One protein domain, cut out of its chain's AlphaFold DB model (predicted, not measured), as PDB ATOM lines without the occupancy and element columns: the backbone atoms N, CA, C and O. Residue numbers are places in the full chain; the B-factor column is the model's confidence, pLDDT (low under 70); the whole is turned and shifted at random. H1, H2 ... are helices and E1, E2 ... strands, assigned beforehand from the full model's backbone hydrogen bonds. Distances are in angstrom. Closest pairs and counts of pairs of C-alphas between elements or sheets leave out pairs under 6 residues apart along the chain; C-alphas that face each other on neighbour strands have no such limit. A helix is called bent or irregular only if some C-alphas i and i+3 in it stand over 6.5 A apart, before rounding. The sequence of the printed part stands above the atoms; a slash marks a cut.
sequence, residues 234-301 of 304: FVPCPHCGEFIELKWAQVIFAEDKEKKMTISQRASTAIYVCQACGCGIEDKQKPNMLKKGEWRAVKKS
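AT A GLANCE: This is residues 234 to 301 of the 304 residues of the protein "Phage terminase large subunit GpA" of Lachnotalea glycerini (UniProt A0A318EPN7). A long, loose model is strung between two ends: a looped tip at residues 257 to 264, just before and into the short helix H1, sticks out at one end, and the strand E4 runs to the other. Between them lie a small hairpin of E1 and E2, with the helix H2 near it on the side of E1, and a patch in which E3 pairs with short unnamed stretches on either side of it in the chain. The printed part has 68 residues, with two named helices and four named strands in the order E1, E2, H1, E3, H2, E4, and its one named sheet is E1 - E2, antiparallel. The class is mixed, helices and strands, with under half of the residues in named elements. The whole is loose, with a radius of gyration of the C-alphas of 14.5 A, and elongated, spanning 48 by 28 by 20 A.

HOW THE PARTS SIT: E1, residues 234 to 236, and E2, residues 243 to 245, form a hairpin, antiparallel at 138 degrees between directions. N 235 and O 244 are within hydrogen-bond range at 2.9 A, as are N 244 and O 235 at 2.9 A. The closest C-alphas of E1 and H2, residues 283 to 291, are those of Val 235 and Met 289, 5.4 A apart. The closest C-alphas of E1 and E4, residues 294 to 300, are those of Phe 234 and Glu 294, 5.5 A apart. E3, residues 271 to 273, pairs with no named strand, and neither does E4. Residues 271 to 272 of E3 pair antiparallel with residues 251 to 252, and residues 272 to 273 with residues 280 to 281. E3 and H2 are only just apart, their closest C-alphas at 8.0 A. H1, residues 263 to 267, is apart from E1, E3, H2 and E4. In H1 the O i to N i+4 pair is within hydrogen-bond range; in H2, 3 of 5 are.

IN THESE COORDINATES: E1 begins at C-alpha 234 (214.662, 190.347, 278.502) and measures 6.9 A; E2 measures 7.0 A. H1 measures 6.1 A, from C-alpha 263 (211.524, 169.908, 299.064), and E3 6.4 A. H2 measures 13.7 A and is irregular, but only just: C-alphas 284 and 287 are 6.9 A apart. E4 measures 16.7 A and ends at C-alpha 300 (201.858, 195.809, 269.551).

THE WHOLE: The C-alphas of Glu 258 and Ser 301, the two farthest apart, are 50.0 A apart. The link from E2 to H1, residues 246 to 262, is long. The printed part has no cut. The mean pLDDT of the printed part is 92.5, and no printed residue is under 70.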
ATOM      1  N   PHE A 234     213.673 191.282 279.017       97.81
ATOM      2  CA  PHE A 234     214.662 190.347 278.502       97.81
ATOM      3  C   PHE A 234     216.000 190.592 279.181       97.81
ATOM      4  O   PHE A 234     216.356 191.725 279.496       97.81
ATOM      5  N   VAL A 235     216.761 189.524 279.390       97.56
ATOM      6  CA  VAL A 235     218.096 189.584 279.987       97.56
ATOM      7  C   VAL A 235     219.095 188.826 279.118       97.56
ATOM      8  O   VAL A 235     218.750 187.759 278.605       97.56
ATOM      9  N   PRO A 236     220.330 189.322 278.943       97.88
ATOM     10  CA  PRO A 236     221.337 188.597 278.185       97.88
ATOM     11  C   PRO A 236     221.801 187.371 278.968       97.88
ATOM     12  O   PRO A 236     222.116 187.449 280.159       97.88
ATOM     13  N   CYS A 237     221.887 186.235 278.284       97.38
ATOM     14  CA  CYS A 237     222.524 185.043 278.816       97.38
ATOM     15  C   CYS A 237     223.998 185.349 279.140       97.38
ATOM     16  O   CYS A 237     224.714 185.868 278.280       97.38
ATOM     17  N   PRO A 238     224.503 185.001 280.336       97.06
ATOM     18  CA  PRO A 238     225.881 185.299 280.722       97.06
ATOM     19  C   PRO A 238     226.926 184.492 279.935       97.06
ATOM     20  O   PRO A 238     228.105 184.820 280.013       97.06
ATOM     21  N   HIS A 239     226.504 183.456 279.202       96.75
ATOM     22  CA  HIS A 239     227.387 182.559 278.452       96.75
ATOM     23  C   HIS A 239     227.426 182.882 276.957       96.75
ATOM     24  O   HIS A 239     228.506 182.998 276.392       96.75
ATOM     25  N   CYS A 240     226.265 183.049 276.314       96.88
ATOM     26  CA  CYS A 240     226.185 183.309 274.869       96.88
ATOM     27  C   CYS A 240     225.803 184.750 274.499       96.88
ATOM     28  O   CYS A 240     225.855 185.099 273.326       96.88
ATOM     29  N   GLY A 241     225.395 185.583 275.460       96.75
ATOM     30  CA  GLY A 241     224.961 186.963 275.216       96.75
ATOM     31  C   GLY A 241     223.550 187.117 274.636       96.75
ATOM     32  O   GLY A 241     223.023 188.226 274.662       96.75
ATOM     33  N   GLU A 242     222.916 186.034 274.175       97.50
ATOM     34  CA  GLU A 242     221.561 186.071 273.609       97.50
ATOM     35  C   GLU A 242     220.539 186.558 274.641       97.50
ATOM     36  O   GLU A 242     220.568 186.144 275.804       97.50
ATOM     37  N   PHE A 243     219.622 187.427 274.219       97.56
ATOM     38  CA  PHE A 243     218.620 187.998 275.113       97.56
ATOM     39  C   PHE A 243     217.431 187.058 275.256       97.56
ATOM     40  O   PHE A 243     216.696 186.797 274.306       97.56
ATOM     41  N   ILE A 244     217.208 186.594 276.481       96.44
ATOM     42  CA  ILE A 244     216.164 185.630 276.810       96.44
ATOM     43  C   ILE A 244     215.123 186.235 277.749       96.44
ATOM     44  O   ILE A 244     215.424 187.037 278.632       96.44
ATOM     45  N   GLU A 245     213.882 185.796 277.579       95.94
ATOM     46  CA  GLU A 245     212.823 185.963 278.569       95.94
ATOM     47  C   GLU A 245     212.921 184.820 279.587       95.94
ATOM     48  O   GLU A 245     212.994 183.650 279.200       95.94
ATOM     49  N   LEU A 246     212.904 185.129 280.885       93.88
ATOM     50  CA  LEU A 246     212.952 184.094 281.918       93.88
ATOM     51  C   LEU A 246     211.615 183.346 282.003       93.88
ATOM     52  O   LEU A 246     210.585 183.934 282.327       93.88
ATOM     53  N   LYS A 247     211.633 182.031 281.752       94.19
ATOM     54  CA  LYS A 247     210.442 181.167 281.773       94.19
ATOM     55  C   LYS A 247     210.564 180.101 282.853       94.19
ATOM     56  O   LYS A 247     211.597 179.453 282.969       94.19
ATOM     57  N   TRP A 248     209.482 179.849 283.593       91.81
ATOM     58  CA  TRP A 248     209.479 178.831 284.655       91.81
ATOM     59  C   TRP A 248     209.850 177.431 284.144       91.81
ATOM     60  O   TRP A 248     210.551 176.692 284.823       91.81
ATOM     61  N   ALA A 249     209.466 177.102 282.907       94.62
ATOM     62  CA  ALA A 249     209.809 175.839 282.249       94.62
ATOM     63  C   ALA A 249     211.322 175.617 282.039       94.62
ATOM     64  O   ALA A 249     211.722 174.538 281.616       94.62
ATOM     65  N   GLN A 250     212.164 176.627 282.267       95.25
ATOM     66  CA  GLN A 250     213.622 176.518 282.191       95.25
ATOM     67  C   GLN A 250     214.290 176.378 283.562       95.25
ATOM     68  O   GLN A 250     215.506 176.240 283.631       95.25
ATOM     69  N   VAL A 251     213.516 176.393 284.649       94.12
ATOM     70  CA  VAL A 251     214.014 176.037 285.978       94.12
ATOM     71  C   VAL A 251     214.043 174.514 286.072       94.12
ATOM     72  O   VAL A 251     213.000 173.866 286.164       94.12
ATOM     73  N   ILE A 252     215.245 173.949 286.017       92.44
ATOM     74  CA  ILE A 252     215.484 172.510 286.071       92.44
ATOM     75  C   ILE A 252     216.016 172.151 287.454       92.44
ATOM     76  O   ILE A 252     216.905 172.810 287.987       92.44
ATOM     77  N   PHE A 253     215.458 171.095 288.033       90.81
ATOM     78  CA  PHE A 253     215.888 170.534 289.310       90.81
ATOM     79  C   PHE A 253     216.638 169.232 289.045       90.81
ATOM     80  O   PHE A 253     216.313 168.531 288.085       90.81
ATOM     81  N   ALA A 254     217.589 168.881 289.910       85.69
ATOM     82  CA  ALA A 254     218.260 167.590 289.814       85.69
ATOM     83  C   ALA A 254     217.249 166.432 289.900       85.69
ATOM     84  O   ALA A 254     216.213 166.522 290.573       85.69
ATOM     85  N   GLU A 255     217.558 165.336 289.206       83.12
ATOM     86  CA  GLU A 255     216.775 164.109 289.297       83.12
ATOM     87  C   GLU A 255     216.952 163.472 290.679       83.12
ATOM     88  O   GLU A 255     218.058 163.116 291.077       83.12
ATOM     89  N   ASP A 256     215.842 163.266 291.384       84.69
ATOM     90  CA  ASP A 256     215.796 162.510 292.635       84.69
ATOM     91  C   ASP A 256     215.164 161.138 292.377       84.69
ATOM     92  O   ASP A 256     213.988 160.900 292.668       84.69
ATOM     93  N   LYS A 257     215.938 160.238 291.753       81.69
ATOM     94  CA  LYS A 257     215.461 158.896 291.368       81.69
ATOM     95  C   LYS A 257     214.992 158.075 292.568       81.69
ATOM     96  O   LYS A 257     214.075 157.270 292.441       81.69
ATOM     97  N   GLU A 258     215.593 158.305 293.731       84.50
ATOM     98  CA  GLU A 258     215.296 157.574 294.963       84.50
ATOM     99  C   GLU A 258     214.193 158.234 295.807       84.50
ATOM    100  O   GLU A 258     213.786 157.662 296.816       84.50
ATOM    101  N   LYS A 259     213.683 159.408 295.394       80.12
ATOM    102  CA  LYS A 259     212.685 160.218 296.121       80.12
ATOM    103  C   LYS A 259     213.087 160.523 297.571       80.12
ATOM    104  O   LYS A 259     212.233 160.580 298.456       80.12
ATOM    105  N   LYS A 260     214.389 160.674 297.827       85.06
ATOM    106  CA  LYS A 260     214.941 160.894 299.175       85.06
ATOM    107  C   LYS A 260     215.134 162.370 299.500       85.06
ATOM    108  O   LYS A 260     215.321 162.712 300.667       85.06
ATOM    109  N   MET A 261     215.116 163.245 298.499       85.25
ATOM    110  CA  MET A 261     215.339 164.666 298.705       85.25
ATOM    111  C   MET A 261     214.098 165.316 299.309       85.25
ATOM    112  O   MET A 261     212.979 165.208 298.807       85.25
ATOM    113  N   THR A 262     214.315 166.079 300.373       87.94
ATOM    114  CA  THR A 262     213.302 167.012 300.869       87.94
ATOM    115  C   THR A 262     213.031 168.103 299.829       87.94
ATOM    116  O   THR A 262     213.866 168.396 298.970       87.94
ATOM    117  N   ILE A 263     211.880 168.775 299.938       85.38
ATOM    118  CA  ILE A 263     211.524 169.908 299.064       85.38
ATOM    119  C   ILE A 263     212.628 170.979 299.068       85.38
ATOM    120  O   ILE A 263     212.982 171.497 298.011       85.38
ATOM    121  N   SER A 264     213.208 171.266 300.239       86.50
ATOM    122  CA  SER A 264     214.295 172.243 300.394       86.50
ATOM    123  C   SER A 264     215.572 171.808 299.668       86.50
ATOM    124  O   SER A 264     216.138 172.578 298.895       86.50
ATOM    125  N   GLN A 265     215.982 170.544 299.834       87.19
ATOM    126  CA  GLN A 265     217.154 169.998 299.140       87.19
ATOM    127  C   GLN A 265     216.954 169.979 297.625       87.19
ATOM    128  O   GLN A 265     217.876 170.273 296.873       87.19
ATOM    129  N   ARG A 266     215.748 169.652 297.148       85.75
ATOM    130  CA  ARG A 266     215.459 169.692 295.713       85.75
ATOM    131  C   ARG A 266     215.515 171.125 295.192       85.75
ATOM    132  O   ARG A 266     216.149 171.365 294.169       85.75
ATOM    133  N   ALA A 267     214.927 172.081 295.910       86.12
ATOM    134  CA  ALA A 267     214.964 173.495 295.546       86.12
ATOM    135  C   ALA A 267     216.394 174.057 295.475       86.12
ATOM    136  O   ALA A 267     216.678 174.844 294.576       86.12
ATOM    137  N   SER A 268     217.315 173.614 296.339       86.94
ATOM    138  CA  SER A 268     218.717 174.055 296.283       86.94
ATOM    139  C   SER A 268     219.495 173.523 295.073       86.94
ATOM    140  O   SER A 268     220.582 174.018 294.798       86.94
ATOM    141  N   THR A 269     218.957 172.543 294.337       89.06
ATOM    142  CA  THR A 269     219.537 172.063 293.064       89.06
ATOM    143  C   THR A 269     219.005 172.787 291.832       89.06
ATOM    144  O   THR A 269     219.380 172.437 290.716       89.06
ATOM    145  N   ALA A 270     218.107 173.759 292.012       90.44
ATOM    146  CA  ALA A 270     217.514 174.479 290.900       90.44
ATOM    147  C   ALA A 270     218.587 175.239 290.108       90.44
ATOM    148  O   ALA A 270     219.284 176.099 290.645       90.44
ATOM    149  N   ILE A 271     218.667 174.953 288.813       92.75
ATOM    150  CA  ILE A 271     219.435 175.726 287.839       92.75
ATOM    151  C   ILE A 271     218.483 176.283 286.789       92.75
ATOM    152  O   ILE A 271     217.470 175.662 286.460       92.75
ATOM    153  N   TYR A 272     218.799 177.450 286.239       95.81
ATOM    154  CA  TYR A 272     218.068 177.964 285.089       95.81
ATOM    155  C   TYR A 272     218.809 177.577 283.806       95.81
ATOM    156  O   TYR A 272     219.993 177.865 283.684       95.81
ATOM    157  N   VAL A 273     218.151 176.951 282.836       96.62
ATOM    158  CA  VAL A 273     218.778 176.554 281.565       96.62
ATOM    159  C   VAL A 273     218.485 177.590 280.483       96.62
ATOM    160  O   VAL A 273     217.339 177.969 280.259       96.62
ATOM    161  N   CYS A 274     219.524 178.081 279.806       97.12
ATOM    162  CA  CYS A 274     219.349 179.025 278.706       97.12
ATOM    163  C   CYS A 274     218.666 178.360 277.501       97.12
ATOM    164  O   CYS A 274     219.149 177.352 276.990       97.12
ATOM    165  N   GLN A 275     217.618 178.998 276.974       96.56
ATOM    166  CA  GLN A 275     216.879 178.531 275.796       96.56
ATOM    167  C   GLN A 275     217.711 178.498 274.505       96.56
ATOM    168  O   GLN A 275     217.360 177.771 273.582       96.56
ATOM    169  N   ALA A 276     218.768 179.312 274.412       96.00
ATOM    170  CA  ALA A 276     219.571 179.458 273.198       96.00
ATOM    171  C   ALA A 276     220.788 178.521 273.177       96.00
ATOM    172  O   ALA A 276     221.005 177.817 272.197       96.00
ATOM    173  N   CYS A 277     221.588 178.504 274.251       96.56
ATOM    174  CA  CYS A 277     222.831 177.726 274.306       96.56
ATOM    175  C   CYS A 277     222.778 176.492 275.218       96.56
ATOM    176  O   CYS A 277     223.753 175.751 275.282       96.56
ATOM    177  N   GLY A 278     221.690 176.277 275.966       95.88
ATOM    178  CA  GLY A 278     221.556 175.145 276.891       95.88
ATOM    179  C   GLY A 278     222.432 175.219 278.149       95.88
ATOM    180  O   GLY A 278     222.361 174.326 278.990       95.88
ATOM    181  N   CYS A 279     223.248 176.262 278.326       95.44
ATOM    182  CA  CYS A 279     224.086 176.407 279.516       95.44
ATOM    183  C   CYS A 279     223.250 176.693 280.774       95.44
ATOM    184  O   CYS A 279     222.267 177.438 280.727       95.44
ATOM    185  N   GLY A 280     223.694 176.148 281.911       95.31
ATOM    186  CA  GLY A 280     223.136 176.446 283.231       95.31
ATOM    187  C   GLY A 280     223.519 177.846 283.716       95.31
ATOM    188  O   GLY A 280     224.672 178.267 283.613       95.31
ATOM    189  N   ILE A 281     222.541 178.567 284.244       95.62
ATOM    190  CA  ILE A 281     222.645 179.907 284.809       95.62
ATOM    191  C   ILE A 281     222.382 179.802 286.311       95.62
ATOM    192  O   ILE A 281     221.334 179.320 286.748       95.62
ATOM    193  N   GLU A 282     223.350 180.268 287.091       91.38
ATOM    194  CA  GLU A 282     223.302 180.311 288.549       91.38
ATOM    195  C   GLU A 282     222.737 181.649 289.054       91.38
ATOM    196  O   GLU A 282     222.905 182.694 288.420       91.38
ATOM    197  N   ASP A 283     222.149 181.655 290.255       90.19
ATOM    198  CA  ASP A 283     221.559 182.866 290.847       90.19
ATOM    199  C   ASP A 283     222.584 184.008 291.019       90.19
ATOM    200  O   ASP A 283     222.260 185.172 290.797       90.19
ATOM    201  N   LYS A 284     223.868 183.694 291.255       92.06
ATOM    202  CA  LYS A 284     224.954 184.695 291.329       92.06
ATOM    203  C   LYS A 284     225.112 185.536 290.053       92.06
ATOM    204  O   LYS A 284     225.630 186.649 290.106       92.06
ATOM    205  N   GLN A 285     224.689 185.016 288.898       94.38
ATOM    206  CA  GLN A 285     224.773 185.710 287.608       94.38
ATOM    207  C   GLN A 285     223.574 186.647 287.386       94.38
ATOM    208  O   GLN A 285     223.685 187.629 286.645       94.38
ATOM    209  N   LYS A 286     222.452 186.401 288.076       91.75
ATOM    210  CA  LYS A 286     221.186 187.132 287.932       91.75
ATOM    211  C   LYS A 286     221.316 188.646 288.130       91.75
ATOM    212  O   LYS A 286     220.762 189.364 287.298       91.75
ATOM    213  N   PRO A 287     222.046 189.190 289.129       93.31
ATOM    214  CA  PRO A 287     222.167 190.641 289.276       93.31
ATOM    215  C   PRO A 287     222.780 191.319 288.046       93.31
ATOM    216  O   PRO A 287     222.286 192.349 287.595       93.31
ATOM    217  N   ASN A 288     223.829 190.729 287.461       94.75
ATOM    218  CA  ASN A 288     224.469 191.273 286.261       94.75
ATOM    219  C   ASN A 288     223.566 191.141 285.026       94.75
ATOM    220  O   ASN A 288     223.487 192.067 284.221       94.75
ATOM    221  N   MET A 289     222.848 190.020 284.906       96.38
ATOM    222  CA  MET A 289     221.854 189.812 283.851       96.38
ATOM    223  C   MET A 289     220.740 190.861 283.917       96.38
ATOM    224  O   MET A 289     220.428 191.482 282.909       96.38
ATOM    225  N   LEU A 290     220.188 191.120 285.108       95.56
ATOM    226  CA  LEU A 290     219.142 192.125 285.302       95.56
ATOM    227  C   LEU A 290     219.630 193.536 284.964       95.56
ATOM    228  O   LEU A 290     218.889 194.282 284.334       95.56
ATOM    229  N   LYS A 291     220.865 193.900 285.338       95.31
ATOM    230  CA  LYS A 291     221.458 195.217 285.024       95.31
ATOM    231  C   LYS A 291     221.630 195.471 283.530       95.31
ATOM    232  O   LYS A 291     221.557 196.618 283.111       95.31
ATOM    233  N   LYS A 292     221.877 194.414 282.755       96.31
ATOM    234  CA  LYS A 292     222.029 194.469 281.294       96.31
ATOM    235  C   LYS A 292     220.735 194.147 280.540       96.31
ATOM    236  O   LYS A 292     220.763 194.054 279.319       96.31
ATOM    237  N   GLY A 293     219.648 193.894 281.263       96.62
ATOM    238  CA  GLY A 293     218.354 193.600 280.671       96.62
ATOM    239  C   GLY A 293     217.659 194.847 280.135       96.62
ATOM    240  O   GLY A 293     218.041 195.974 280.448       96.62
ATOM    241  N   GLU A 294     216.619 194.622 279.348       96.81
ATOM    242  CA  GLU A 294     215.817 195.671 278.723       96.81
ATOM    243  C   GLU A 294     214.377 195.201 278.513       96.81
ATOM    244  O   GLU A 294     214.119 194.001 278.355       96.81
ATOM    245  N   TRP A 295     213.420 196.131 278.510       97.00
ATOM    246  CA  TRP A 295     212.063 195.797 278.101       97.00
ATOM    247  C   TRP A 295     211.979 195.772 276.577       97.00
ATOM    248  O   TRP A 295     212.449 196.675 275.893       97.00
ATOM    249  N   ARG A 296     211.342 194.735 276.033       97.00
ATOM    250  CA  ARG A 296     211.070 194.620 274.596       97.00
ATOM    251  C   ARG A 296     209.589 194.416 274.360       97.00
ATOM    252  O   ARG A 296     208.945 193.656 275.086       97.00
ATOM    253  N   ALA A 297     209.069 195.067 273.325       96.06
ATOM    254  CA  ALA A 297     207.714 194.840 272.848       96.06
ATOM    255  C   ALA A 297     207.561 193.387 272.376       96.06
ATOM    256  O   ALA A 297     208.307 192.925 271.516       96.06
ATOM    257  N   VAL A 298     206.586 192.678 272.938       95.44
ATOM    258  CA  VAL A 298     206.212 191.311 272.533       95.44
ATOM    259  C   VAL A 298     204.867 191.274 271.811       95.44
ATOM    260  O   VAL A 298     204.576 190.336 271.074       95.44
ATOM    261  N   LYS A 299     204.052 192.316 271.991       93.00
ATOM    262  CA  LYS A 299     202.788 192.531 271.290       93.00
ATOM    263  C   LYS A 299     202.609 194.028 271.086       93.00
ATOM    264  O   LYS A 299     202.767 194.786 272.037       93.00
ATOM    265  N   LYS A 300     202.247 194.436 269.873       88.06
ATOM    266  CA  LYS A 300     201.858 195.809 269.551       88.06
ATOM    267  C   LYS A 300     200.614 195.753 268.672       88.06
ATOM    268  O   LYS A 300     200.651 195.135 267.612       88.06
ATOM    269  N   SER A 301     199.499 196.307 269.138       75.62
ATOM    270  CA  SER A 301     198.232 196.310 268.397       75.62
ATOM    271  C   SER A 301     198.070 197.528 267.484       75.62
ATOM    272  O   SER A 301     197.186 197.516 266.632       75.62
TER     273      SER A 301